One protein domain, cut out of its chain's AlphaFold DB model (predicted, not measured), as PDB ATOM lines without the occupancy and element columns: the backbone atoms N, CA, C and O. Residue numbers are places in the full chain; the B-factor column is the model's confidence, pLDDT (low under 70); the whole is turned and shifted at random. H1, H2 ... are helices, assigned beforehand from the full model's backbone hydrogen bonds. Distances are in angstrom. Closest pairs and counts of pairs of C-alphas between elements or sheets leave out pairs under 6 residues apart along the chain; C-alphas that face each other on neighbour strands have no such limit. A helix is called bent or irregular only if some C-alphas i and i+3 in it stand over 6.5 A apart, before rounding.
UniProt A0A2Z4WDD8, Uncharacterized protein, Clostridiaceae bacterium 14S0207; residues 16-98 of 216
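This is residues 16 to 98 of the 216 residues of an uncharacterized protein of Clostridiaceae bacterium 14S0207 (UniProt A0A2Z4WDD8). The two longest helices, H2 and H3, cross steeply at two levels, with the short helix H1 at one side of the crossing and H4 at the other. The link of residues 27 to 35 and the last residues, 92 to 98, lie at opposite ends of the longest axis. The printed part has 83 residues with four named helices, H1, H2, H3 and H4 in that order, and no named strand; its class is all helix. It is compact, with a radius of gyration of the C-alphas of 12.9 A and spans of 41 by 29 by 18 A.

Start at H1, residues 18 to 26, and go on to H2, residues 36 to 51: they touch, about perpendicular at 74 degrees, and their closest C-alphas are those of Val 22 and Tyr 40, 6.0 A apart. Next look at H3, residues 64 to 79, which touches H1 with its residues 71 to 75 alone, at a steep tilt of 48 degrees, the same way; the closest C-alphas, of Ile 25 and Ile 71, are 6.2 A apart. H2 and H3 are close but not clearly touching, their closest C-alphas being those of Ile 46 and Ile 74, 7.7 A apart. They run opposite ways at a steep tilt of 69.6 degrees, only just short of about perpendicular. Then comes H4, residues 81 to 91, which H2 touches with residues 45 to 49 alone; the closest C-alphas, of Val 49 and Gly 91, are 5.7 A apart. H2 and H4 run the same way at a steep tilt of 67 degrees, only just short of about perpendicular. H3, with residues 77 to 78 alone, and H4 only just touch, with 3 pairs of C-alphas within 8 A and only at the corner by their link; the closest C-alphas are those of Ile 77 and Lys 84, 5.3 A apart. H1 and H4 are apart. The helix packing is mostly crossed: of the three touching pairs H1 and H2, H1 and H3, H2 and H4, none is at a shallow tilt. In H2 and H4 every O i to N i+4 pair is within hydrogen-bond range; in H1 it is 3 of 5 and in H3 10 of 12.

Find C-alpha 18 at (-31.287, 24.556, -40.950), where H1 begins; it ends at residue 26, 11.8 A on. H1 is neither bent nor irregular, but only just: C-alphas 20 and 23 are 6.0 A apart. H2 runs 21.6 A from C-alpha 36 at (-31.962, 12.794, -43.236) to C-alpha 51. H3 runs 23.2 A from C-alpha 64 to C-alpha 79; it is irregular, C-alphas 65 and 68 being 7.5 A apart, and its line is a rough one. H4 runs 15.4 A from C-alpha 81 to C-alpha 91 at (-20.210, 25.519, -54.020).

The two C-alphas farthest apart are those of Glu 31 and Glu 98, at 42.0 A. The printed part, residues 16 to 98, has no cut. The link from H1 to H2 is short, that from H2 to H3 is long with 12 residues, and that from H3 to H4 is tight. The mean pLDDT of the printed part is 84.4; look for values under 70 at residues 52 to 59, which belong to the long link.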
ATOM      1  N   TYR A  16     -34.679  30.255 -37.298       86.81
ATOM      2  CA  TYR A  16     -34.796  28.838 -37.611       86.81
ATOM      3  C   TYR A  16     -33.430  28.236 -37.946       86.81
ATOM      4  O   TYR A  16     -32.760  28.708 -38.877       86.81
ATOM      5  N   PRO A  17     -32.989  27.188 -37.232       87.44
ATOM      6  CA  PRO A  17     -31.827  26.414 -37.634       87.44
ATOM      7  C   PRO A  17     -32.143  25.583 -38.884       87.44
ATOM      8  O   PRO A  17     -33.259  25.102 -39.071       87.44
ATOM      9  N   LEU A  18     -31.128  25.341 -39.720       87.06
ATOM     10  CA  LEU A  18     -31.287  24.556 -40.950       87.06
ATOM     11  C   LEU A  18     -31.869  23.160 -40.695       87.06
ATOM     12  O   LEU A  18     -32.604  22.663 -41.536       87.06
ATOM     13  N   SER A  19     -31.578  22.539 -39.548       85.62
ATOM     14  CA  SER A  19     -32.104  21.217 -39.190       85.62
ATOM     15  C   SER A  19     -33.631  21.173 -39.127       85.62
ATOM     16  O   SER A  19     -34.218  20.202 -39.577       85.62
ATOM     17  N   GLU A  20     -34.272  22.228 -38.616       86.38
ATOM     18  CA  GLU A  20     -35.741  22.315 -38.592       86.38
ATOM     19  C   GLU A  20     -36.302  22.494 -40.009       86.38
ATOM     20  O   GLU A  20     -37.345  21.946 -40.351       86.38
ATOM     21  N   LEU A  21     -35.572  23.207 -40.870       90.19
ATOM     22  CA  LEU A  21     -35.985  23.460 -42.249       90.19
ATOM     23  C   LEU A  21     -35.824  22.230 -43.154       90.19
ATOM     24  O   LEU A  21     -36.531  22.130 -44.153       90.19
ATOM     25  N   VAL A  22     -34.934  21.280 -42.829       89.94
ATOM     26  CA  VAL A  22     -34.773  20.034 -43.605       89.94
ATOM     27  C   VAL A  22     -36.084  19.270 -43.686       89.94
ATOM     28  O   VAL A  22     -36.464  18.831 -44.770       89.94
ATOM     29  N   GLU A  23     -36.769  19.119 -42.554       88.12
ATOM     30  CA  GLU A  23     -38.002  18.340 -42.497       88.12
ATOM     31  C   GLU A  23     -39.096  18.973 -43.361       88.12
ATOM     32  O   GLU A  23     -39.790  18.285 -44.105       88.12
ATOM     33  N   GLU A  24     -39.178  20.303 -43.356       88.62
ATOM     34  CA  GLU A  24     -40.163  21.069 -44.122       88.62
ATOM     35  C   GLU A  24     -39.848  21.141 -45.632       88.62
ATOM     36  O   GLU A  24     -40.754  21.176 -46.476       88.62
ATOM     37  N   ILE A  25     -38.560  21.159 -45.993       90.19
ATOM     38  CA  ILE A  25     -38.094  21.239 -47.384       90.19
ATOM     39  C   ILE A  25     -38.187  19.879 -48.074       90.19
ATOM     40  O   ILE A  25     -38.720  19.794 -49.179       90.19
ATOM     41  N   TYR A  26     -37.682  18.832 -47.422       87.62
ATOM     42  CA  TYR A  26     -37.533  17.499 -48.007       87.62
ATOM     43  C   TYR A  26     -38.648  16.528 -47.615       87.62
ATOM     44  O   TYR A  26     -38.673  15.415 -48.133       87.62
ATOM     45  N   LEU A  27     -39.563  16.932 -46.724       86.50
ATOM     46  CA  LEU A  27     -40.639  16.083 -46.196       86.50
ATOM     47  C   LEU A  27     -40.094  14.784 -45.573       86.50
ATOM     48  O   LEU A  27     -40.648  13.701 -45.752       86.50
ATOM     49  N   VAL A  28     -38.976  14.901 -44.853       87.69
ATOM     50  CA  VAL A  28     -38.308  13.805 -44.135       87.69
ATOM     51  C   VAL A  28     -38.368  14.064 -42.638       87.69
ATOM     52  O   VAL A  28     -38.396  15.209 -42.210       87.69
ATOM     53  N   ASN A  29     -38.347  13.013 -41.829       86.94
ATOM     54  CA  ASN A  29     -38.333  13.136 -40.376       86.94
ATOM     55  C   ASN A  29     -36.975  12.672 -39.832       86.94
ATOM     56  O   ASN A  29     -36.468  11.622 -40.236       86.94
ATOM     57  N   LYS A  30     -36.383  13.457 -38.930       85.56
ATOM     58  CA  LYS A  30     -35.047  13.218 -38.370       85.56
ATOM     59  C   LYS A  30     -34.915  11.891 -37.630       85.56
ATOM     60  O   LYS A  30     -33.851  11.283 -37.661       85.56
ATOM     61  N   GLU A  31     -35.974  11.448 -36.960       86.38
ATOM     62  CA  GLU A  31     -35.959  10.242 -36.127       86.38
ATOM     63  C   GLU A  31     -36.168   8.966 -36.946       86.38
ATOM     64  O   GLU A  31     -35.681   7.899 -36.577       86.38
ATOM     65  N   THR A  32     -36.880   9.064 -38.068       84.25
ATOM     66  CA  THR A  32     -37.325   7.892 -38.837       84.25
ATOM     67  C   THR A  32     -36.638   7.743 -40.193       84.25
ATOM     68  O   THR A  32     -36.566   6.631 -40.724       84.25
ATOM     69  N   SER A  33     -36.101   8.824 -40.769       85.31
ATOM     70  CA  SER A  33     -35.586   8.802 -42.137       85.31
ATOM     71  C   SER A  33     -34.088   8.520 -42.221       85.31
ATOM     72  O   SER A  33     -33.251   9.317 -41.799       85.31
ATOM     73  N   LYS A  34     -33.723   7.425 -42.900       87.50
ATOM     74  CA  LYS A  34     -32.319   7.036 -43.137       87.50
ATOM     75  C   LYS A  34     -31.534   8.026 -44.007       87.50
ATOM     76  O   LYS A  34     -30.307   8.005 -43.987       87.50
ATOM     77  N   ASN A  35     -32.210   8.860 -44.799       89.44
ATOM     78  CA  ASN A  35     -31.571   9.833 -45.693       89.44
ATOM     79  C   ASN A  35     -31.473  11.250 -45.097       89.44
ATOM     80  O   ASN A  35     -30.966  12.139 -45.780       89.44
ATOM     81  N   TYR A  36     -31.916  11.465 -43.852       91.62
ATOM     82  CA  TYR A  36     -31.962  12.794 -43.236       91.62
ATOM     83  C   TYR A  36     -30.603  13.506 -43.287       91.62
ATOM     84  O   TYR A  36     -30.513  14.647 -43.739       91.62
ATOM     85  N   ASP A  37     -29.523  12.814 -42.918       89.12
ATOM     86  CA  ASP A  37     -28.171  13.385 -42.927       89.12
ATOM     87  C   ASP A  37     -27.706  13.798 -44.328       89.12
ATOM     88  O   ASP A  37     -26.945  14.758 -44.479       89.12
ATOM     89  N   ALA A  38     -28.153  13.085 -45.365       88.75
ATOM     90  CA  ALA A  38     -27.849  13.435 -46.746       88.75
ATOM     91  C   ALA A  38     -28.598  14.709 -47.162       88.75
ATOM     92  O   ALA A  38     -27.968  15.622 -47.697       88.75
ATOM     93  N   CYS A  39     -29.894  14.806 -46.843       90.69
ATOM     94  CA  CYS A  39     -30.705  16.006 -47.074       90.69
ATOM     95  C   CYS A  39     -30.155  17.217 -46.308       90.69
ATOM     96  O   CYS A  39     -30.027  18.302 -46.867       90.69
ATOM     97  N   TYR A  40     -29.744  17.031 -45.052       91.69
ATOM     98  CA  TYR A  40     -29.146  18.098 -44.254       91.69
ATOM     99  C   TYR A  40     -27.817  18.587 -44.844       91.69
ATOM    100  O   TYR A  40     -27.612  19.793 -44.986       91.69
ATOM    101  N   LYS A  41     -26.926  17.673 -45.254       89.69
ATOM    102  CA  LYS A  41     -25.663  18.037 -45.922       89.69
ATOM    103  C   LYS A  41     -25.890  18.735 -47.260       89.69
ATOM    104  O   LYS A  41     -25.123  19.629 -47.613       89.69
ATOM    105  N   GLU A  42     -26.897  18.318 -48.020       88.81
ATOM    106  CA  GLU A  42     -27.275  18.985 -49.266       88.81
ATOM    107  C   GLU A  42     -27.766  20.410 -48.991       88.81
ATOM    108  O   GLU A  42     -27.224  21.354 -49.569       88.81
ATOM    109  N   LEU A  43     -28.683  20.579 -48.033       90.38
ATOM    110  CA  LEU A  43     -29.184  21.888 -47.618       90.38
ATOM    111  C   LEU A  43     -28.054  22.816 -47.164       90.38
ATOM    112  O   LEU A  43     -28.016  23.969 -47.577       90.38
ATOM    113  N   GLN A  44     -27.097  22.318 -46.376       88.31
ATOM    114  CA  GLN A  44     -25.929  23.097 -45.946       88.31
ATOM    115  C   GLN A  44     -25.079  23.596 -47.122       88.31
ATOM    116  O   GLN A  44     -24.557  24.710 -47.084       88.31
ATOM    117  N   ARG A  45     -24.914  22.781 -48.171       86.81
ATOM    118  CA  ARG A  45     -24.149  23.176 -49.363       86.81
ATOM    119  C   ARG A  45     -24.872  24.255 -50.155       86.81
ATOM    120  O   ARG A  45     -24.222  25.197 -50.596       86.81
ATOM    121  N   ILE A  46     -26.185  24.113 -50.322       88.44
ATOM    122  CA  ILE A  46     -27.010  25.098 -51.025       88.44
ATOM    123  C   ILE A  46     -27.053  26.410 -50.226       88.44
ATOM    124  O   ILE A  46     -26.758  27.463 -50.789       88.44
ATOM    125  N   ASP A  47     -27.314  26.346 -48.913       86.62
ATOM    126  CA  ASP A  47     -27.316  27.513 -48.017       86.62
ATOM    127  C   ASP A  47     -25.996  28.275 -48.107       86.62
ATOM    128  O   ASP A  47     -26.008  29.484 -48.299       86.62
ATOM    129  N   LYS A  48     -24.850  27.581 -48.076       84.50
ATOM    130  CA  LYS A  48     -23.532  28.220 -48.184       84.50
ATOM    131  C   LYS A  48     -23.383  29.075 -49.449       84.50
ATOM    132  O   LYS A  48     -22.766  30.135 -49.384       84.50
ATOM    133  N   VAL A  49     -23.916  28.617 -50.582       83.69
ATOM    134  CA  VAL A  49     -23.853  29.357 -51.853       83.69
ATOM    135  C   VAL A  49     -24.773  30.573 -51.807       83.69
ATOM    136  O   VAL A  49     -24.328  31.683 -52.087       83.69
ATOM    137  N   LEU A  50     -26.027  30.384 -51.395       80.19
ATOM    138  CA  LEU A  50     -27.029  31.454 -51.371       80.19
ATOM    139  C   LEU A  50     -26.723  32.524 -50.317       80.19
ATOM    140  O   LEU A  50     -26.964  33.711 -50.541       80.19
ATOM    141  N   ARG A  51     -26.157  32.113 -49.179       77.38
ATOM    142  CA  ARG A  51     -25.853  32.984 -48.042       77.38
ATOM    143  C   ARG A  51     -24.844  34.069 -48.406       77.38
ATOM    144  O   ARG A  51     -25.002  35.199 -47.953       77.38
ATOM    145  N   GLY A  52     -23.876  33.759 -49.275       66.12
ATOM    146  CA  GLY A  52     -22.892  34.723 -49.786       66.12
ATOM    147  C   GLY A  52     -23.498  35.878 -50.594       66.12
ATOM    148  O   GLY A  52     -22.840  36.893 -50.790       66.12
ATOM    149  N   THR A  53     -24.751  35.739 -51.027       63.25
ATOM    150  CA  THR A  53     -25.488  36.721 -51.838       63.25
ATOM    151  C   THR A  53     -26.776  37.210 -51.168       63.25
ATOM    152  O   THR A  53     -27.607  37.822 -51.830       63.25
ATOM    153  N   SER A  54     -26.978  36.909 -49.881       63.62
ATOM    154  CA  SER A  54     -28.236  37.168 -49.166       63.62
ATOM    155  C   SER A  54     -28.096  38.212 -48.055       63.62
ATOM    156  O   SER A  54     -27.033  38.341 -47.447       63.62
ATOM    157  N   ASP A  55     -29.210  38.851 -47.697       56.66
ATOM    158  CA  ASP A  55     -29.291  39.845 -46.614       56.66
ATOM    159  C   ASP A  55     -29.041  39.265 -45.208       56.66
ATOM    160  O   ASP A  55     -28.889  39.998 -44.234       56.66
ATOM    161  N   TYR A  56     -28.976  37.937 -45.079       64.12
ATOM    162  CA  TYR A  56     -28.768  37.227 -43.816       64.12
ATOM    163  C   TYR A  56     -27.388  36.548 -43.738       64.12
ATOM    164  O   TYR A  56     -27.197  35.568 -43.016       64.12
ATOM    165  N   PHE A  57     -26.383  37.077 -44.445       62.09
ATOM    166  CA  PHE A  57     -25.064  36.442 -44.555       62.09
ATOM    167  C   PHE A  57     -24.361  36.152 -43.210       62.09
ATOM    168  O   PHE A  57     -23.645  35.159 -43.103       62.09
ATOM    169  N   MET A  58     -24.613  36.962 -42.171       61.41
ATOM    170  CA  MET A  58     -24.006  36.825 -40.833       61.41
ATOM    171  C   MET A  58     -24.865  36.080 -39.801       61.41
ATOM    172  O   MET A  58     -24.450  35.924 -38.651       61.41
ATOM    173  N   THR A  59     -26.079  35.647 -40.145       69.38
ATOM    174  CA  THR A  59     -26.974  35.030 -39.157       69.38
ATOM    175  C   THR A  59     -26.623  33.557 -38.919       69.38
ATOM    176  O   THR A  59     -26.185  32.847 -39.820       69.38
ATOM    177  N   LYS A  60     -26.867  33.053 -37.701       70.62
ATOM    178  CA  LYS A  60     -26.691  31.620 -37.369       70.62
ATOM    179  C   LYS A  60     -27.804  30.709 -37.925       70.62
ATOM    180  O   LYS A  60     -27.744  29.498 -37.737       70.62
ATOM    181  N   GLY A  61     -28.818  31.278 -38.579       80.44
ATOM    182  CA  GLY A  61     -29.992  30.583 -39.113       80.44
ATOM    183  C   GLY A  61     -30.862  31.518 -39.956       80.44
ATOM    184  O   GLY A  61     -30.452  32.639 -40.252       80.44
ATOM    185  N   ILE A  62     -32.049  31.080 -40.360       84.56
ATOM    186  CA  ILE A  62     -32.961  31.882 -41.191       84.56
ATOM    187  C   ILE A  62     -33.944  32.629 -40.286       84.56
ATOM    188  O   ILE A  62     -34.582  32.013 -39.438       84.56
ATOM    189  N   LEU A  63     -34.048  33.952 -40.423       84.94
ATOM    190  CA  LEU A  63     -35.031  34.744 -39.669       84.94
ATOM    191  C   LEU A  63     -36.453  34.405 -40.135       84.94
ATOM    192  O   LEU A  63     -36.648  34.130 -41.317       84.94
ATOM    193  N   GLU A  64     -37.429  34.470 -39.225       85.44
ATOM    194  CA  GLU A  64     -38.858  34.233 -39.506       85.44
ATOM    195  C   GLU A  64     -39.330  34.931 -40.788       85.44
ATOM    196  O   GLU A  64     -39.839  34.271 -41.690       85.44
ATOM    197  N   ASP A  65     -39.045  36.228 -40.925       82.81
ATOM    198  CA  ASP A  65     -39.453  37.052 -42.072       82.81
ATOM    199  C   ASP A  65     -38.963  36.522 -43.431       82.81
ATOM    200  O   ASP A  65     -39.548  36.823 -44.470       82.81
ATOM    201  N   TYR A  66     -37.877  35.744 -43.442       81.31
ATOM    202  CA  TYR A  66     -37.289  35.178 -44.657       81.31
ATOM    203  C   TYR A  66     -37.568  33.682 -44.816       81.31
ATOM    204  O   TYR A  66     -37.225  33.120 -45.858       81.31
ATOM    205  N   LYS A  67     -38.177  33.026 -43.820       87.19
ATOM    206  CA  LYS A  67     -38.338  31.568 -43.773       87.19
ATOM    207  C   LYS A  67     -39.105  31.038 -44.982       87.19
ATOM    208  O   LYS A  67     -38.599  30.164 -45.682       87.19
ATOM    209  N   GLU A  68     -40.306  31.555 -45.234       86.44
ATOM    210  CA  GLU A  68     -41.169  31.050 -46.311       86.44
ATOM    211  C   GLU A  68     -40.501  31.191 -47.676       86.44
ATOM    212  O   GLU A  68     -40.427  30.233 -48.448       86.44
ATOM    213  N   LYS A  69     -39.936  32.374 -47.941       83.75
ATOM    214  CA  LYS A  69     -39.213  32.637 -49.181       83.75
ATOM    215  C   LYS A  69     -38.012  31.707 -49.327       83.75
ATOM    216  O   LYS A  69     -37.854  31.094 -50.376       83.75
ATOM    217  N   TYR A  70     -37.211  31.552 -48.274       87.50
ATOM    218  CA  TYR A  70     -36.069  30.642 -48.270       87.50
ATOM    219  C   TYR A  70     -36.492  29.210 -48.615       87.50
ATOM    220  O   TYR A  70     -35.910  28.592 -49.503       87.50
ATOM    221  N   ILE A  71     -37.541  28.693 -47.971       89.38
ATOM    222  CA  ILE A  71     -38.054  27.344 -48.235       89.38
ATOM    223  C   ILE A  71     -38.496  27.194 -49.690       89.38
ATOM    224  O   ILE A  71     -38.153  26.194 -50.322       89.38
ATOM    225  N   LEU A  72     -39.227  28.170 -50.237       88.69
ATOM    226  CA  LEU A  72     -39.664  28.150 -51.634       88.69
ATOM    227  C   LEU A  72     -38.472  28.129 -52.597       88.69
ATOM    228  O   LEU A  72     -38.429  27.283 -53.490       88.69
ATOM    229  N   THR A  73     -37.478  28.991 -52.371       88.50
ATOM    230  CA  THR A  73     -36.254  29.060 -53.178       88.50
ATOM    231  C   THR A  73     -35.485  27.737 -53.142       88.50
ATOM    232  O   THR A  73     -35.074  27.232 -54.187       88.50
ATOM    233  N   ILE A  74     -35.322  27.117 -51.967       89.75
ATOM    234  CA  ILE A  74     -34.644  25.818 -51.868       89.75
ATOM    235  C   ILE A  74     -35.460  24.713 -52.546       89.75
ATOM    236  O   ILE A  74     -34.882  23.886 -53.250       89.75
ATOM    237  N   LYS A  75     -36.787  24.688 -52.377       89.94
ATOM    238  CA  LYS A  75     -37.649  23.700 -53.047       89.94
ATOM    239  C   LYS A  75     -37.540  23.802 -54.568       89.94
ATOM    240  O   LYS A  75     -37.464  22.770 -55.228       89.94
ATOM    241  N   GLU A  76     -37.475  25.012 -55.119       89.62
ATOM    242  CA  GLU A  76     -37.240  25.230 -56.552       89.62
ATOM    243  C   GLU A  76     -35.895  24.630 -56.993       89.62
ATOM    244  O   GLU A  76     -35.855  23.838 -57.934       89.62
ATOM    245  N   ILE A  77     -34.815  24.894 -56.246       90.25
ATOM    246  CA  ILE A  77     -33.479  24.339 -56.522       90.25
ATOM    247  C   ILE A  77     -33.470  22.811 -56.469       90.25
ATOM    248  O   ILE A  77     -32.906  22.163 -57.347       90.25
ATOM    249  N   VAL A  78     -34.049  22.220 -55.423       88.19
ATOM    250  CA  VAL A  78     -34.018  20.766 -55.209       88.19
ATOM    251  C   VAL A  78     -34.826  20.036 -56.284       88.19
ATOM    252  O   VAL A  78     -34.401  18.968 -56.739       88.19
ATOM    253  N   ASN A  79     -35.945  20.622 -56.717       87.75
ATOM    254  CA  ASN A  79     -36.814  20.056 -57.747       87.75
ATOM    255  C   ASN A  79     -36.256  20.247 -59.165       87.75
ATOM    256  O   ASN A  79     -36.508  19.416 -60.039       87.75
ATOM    257  N   GLU A  80     -35.458  21.289 -59.407       90.75
ATOM    258  CA  GLU A  80     -34.820  21.515 -60.699       90.75
ATOM    259  C   GLU A  80     -33.402  20.920 -60.752       90.75
ATOM    260  O   GLU A  80     -32.400  21.542 -60.395       90.75
ATOM    261  N   ASN A  81     -33.300  19.695 -61.280       87.81
ATOM    262  CA  ASN A  81     -32.044  18.935 -61.339       87.81
ATOM    263  C   ASN A  81     -30.862  19.688 -61.972       87.81
ATOM    264  O   ASN A  81     -29.717  19.482 -61.561       87.81
ATOM    265  N   GLU A  82     -31.104  20.523 -62.982       89.62
ATOM    266  CA  GLU A  82     -30.041  21.319 -63.599       89.62
ATOM    267  C   GLU A  82     -29.563  22.452 -62.699       89.62
ATOM    268  O   GLU A  82     -28.360  22.577 -62.469       89.62
ATOM    269  N   LEU A  83     -30.488  23.233 -62.141       89.69
ATOM    270  CA  LEU A  83     -30.163  24.320 -61.226       89.69
ATOM    271  C   LEU A  83     -29.412  23.792 -59.999       89.69
ATOM    272  O   LEU A  83     -28.394  24.353 -59.591       89.69
ATOM    273  N   LYS A  84     -29.832  22.631 -59.488       89.75
ATOM    274  CA  LYS A  84     -29.129  21.910 -58.428       89.75
ATOM    275  C   LYS A  84     -27.676  21.600 -58.782       89.75
ATOM    276  O   LYS A  84     -26.774  21.851 -57.983       89.75
ATOM    277  N   LYS A  85     -27.420  21.063 -59.983       90.62
ATOM    278  CA  LYS A  85     -26.053  20.769 -60.454       90.62
ATOM    279  C   LYS A  85     -25.211  22.038 -60.559       90.62
ATOM    280  O   LYS A  85     -24.044  22.009 -60.168       90.62
ATOM    281  N   ILE A  86     -25.796  23.128 -61.050       90.25
ATOM    282  CA  ILE A  86     -25.130  24.429 -61.177       90.25
ATOM    283  C   ILE A  86     -24.728  24.956 -59.795       90.25
ATOM    284  O   ILE A  86     -23.556  25.251 -59.569       90.25
ATOM    285  N   ILE A  87     -25.649  24.975 -58.827       87.44
ATOM    286  CA  ILE A  87     -25.363  25.439 -57.461       87.44
ATOM    287  C   ILE A  87     -24.296  24.572 -56.781       87.44
ATOM    288  O   ILE A  87     -23.378  25.095 -56.148       87.44
ATOM    289  N   LEU A  88     -24.341  23.249 -56.958       86.38
ATOM    290  CA  LEU A  88     -23.309  22.353 -56.426       86.38
ATOM    291  C   LEU A  88     -21.930  22.576 -57.074       86.38
ATOM    292  O   LEU A  88     -20.911  22.450 -56.386       86.38
ATOM    293  N   LYS A  89     -21.873  22.920 -58.371       90.00
ATOM    294  CA  LYS A  89     -20.626  23.321 -59.046       90.00
ATOM    295  C   LYS A  89     -20.059  24.605 -58.443       90.00
ATOM    296  O   LYS A  89     -18.872  24.614 -58.113       90.00
ATOM    297  N   ILE A  90     -20.899  25.623 -58.232       86.06
ATOM    298  CA  ILE A  90     -20.505  26.894 -57.600       86.06
ATOM    299  C   ILE A  90     -19.947  26.635 -56.201       86.06
ATOM    300  O   ILE A  90     -18.832  27.045 -55.896       86.06
ATOM    301  N   GLY A  91     -20.664  25.869 -55.371       80.31
ATOM    302  CA  GLY A  91     -20.210  25.519 -54.020       80.31
ATOM    303  C   GLY A  91     -18.904  24.711 -53.977       80.31
ATOM    304  O   GLY A  91     -18.257  24.647 -52.931       80.31
ATOM    305  N   SER A  92     -18.507  24.114 -55.106       82.75
ATOM    306  CA  SER A  92     -17.249  23.379 -55.288       82.75
ATOM    307  C   SER A  92     -16.164  24.196 -56.009       82.75
ATOM    308  O   SER A  92     -15.150  23.615 -56.394       82.75
ATOM    309  N   ASN A  93     -16.376  25.500 -56.235       80.81
ATOM    310  CA  ASN A  93     -15.493  26.391 -57.000       80.81
ATOM    311  C   ASN A  93     -15.142  25.861 -58.405       80.81
ATOM    312  O   ASN A  93     -14.028  26.045 -58.891       80.81
ATOM    313  N   LYS A  94     -16.078  25.162 -59.057       83.75
ATOM    314  CA  LYS A  94     -15.907  24.704 -60.440       83.75
ATOM    315  C   LYS A  94     -16.399  25.771 -61.411       83.75
ATOM    316  O   LYS A  94     -17.409  26.420 -61.157       83.75
ATOM    317  N   ASN A  95     -15.724  25.877 -62.552       82.12
ATOM    318  CA  ASN A  95     -16.134  26.776 -63.625       82.12
ATOM    319  C   ASN A  95     -17.497  26.355 -64.193       82.12
ATOM    320  O   ASN A  95     -17.756  25.163 -64.401       82.12
ATOM    321  N   LEU A  96     -18.346  27.346 -64.446       83.94
ATOM    322  CA  LEU A  96     -19.627  27.172 -65.118       83.94
ATOM    323  C   LEU A  96     -19.464  27.401 -66.620       83.94
ATOM    324  O   LEU A  96     -18.631  28.199 -67.055       83.94
ATOM    325  N   THR A  97     -20.279  26.716 -67.417       87.56
ATOM    326  CA  THR A  97     -20.446  27.082 -68.828       87.56
ATOM    327  C   THR A  97     -21.243  28.383 -68.951       87.56
ATOM    328  O   THR A  97     -21.882  28.844 -68.005       87.56
ATOM    329  N   GLU A  98     -21.244  28.983 -70.137       81.50
ATOM    330  CA  GLU A  98     -22.008  30.205 -70.399       81.50
ATOM    331  C   GLU A  98     -23.521  30.019 -70.187       81.50
ATOM    332  O   GLU A  98     -24.166  30.853 -69.554       81.50
TER     333      GLU A  98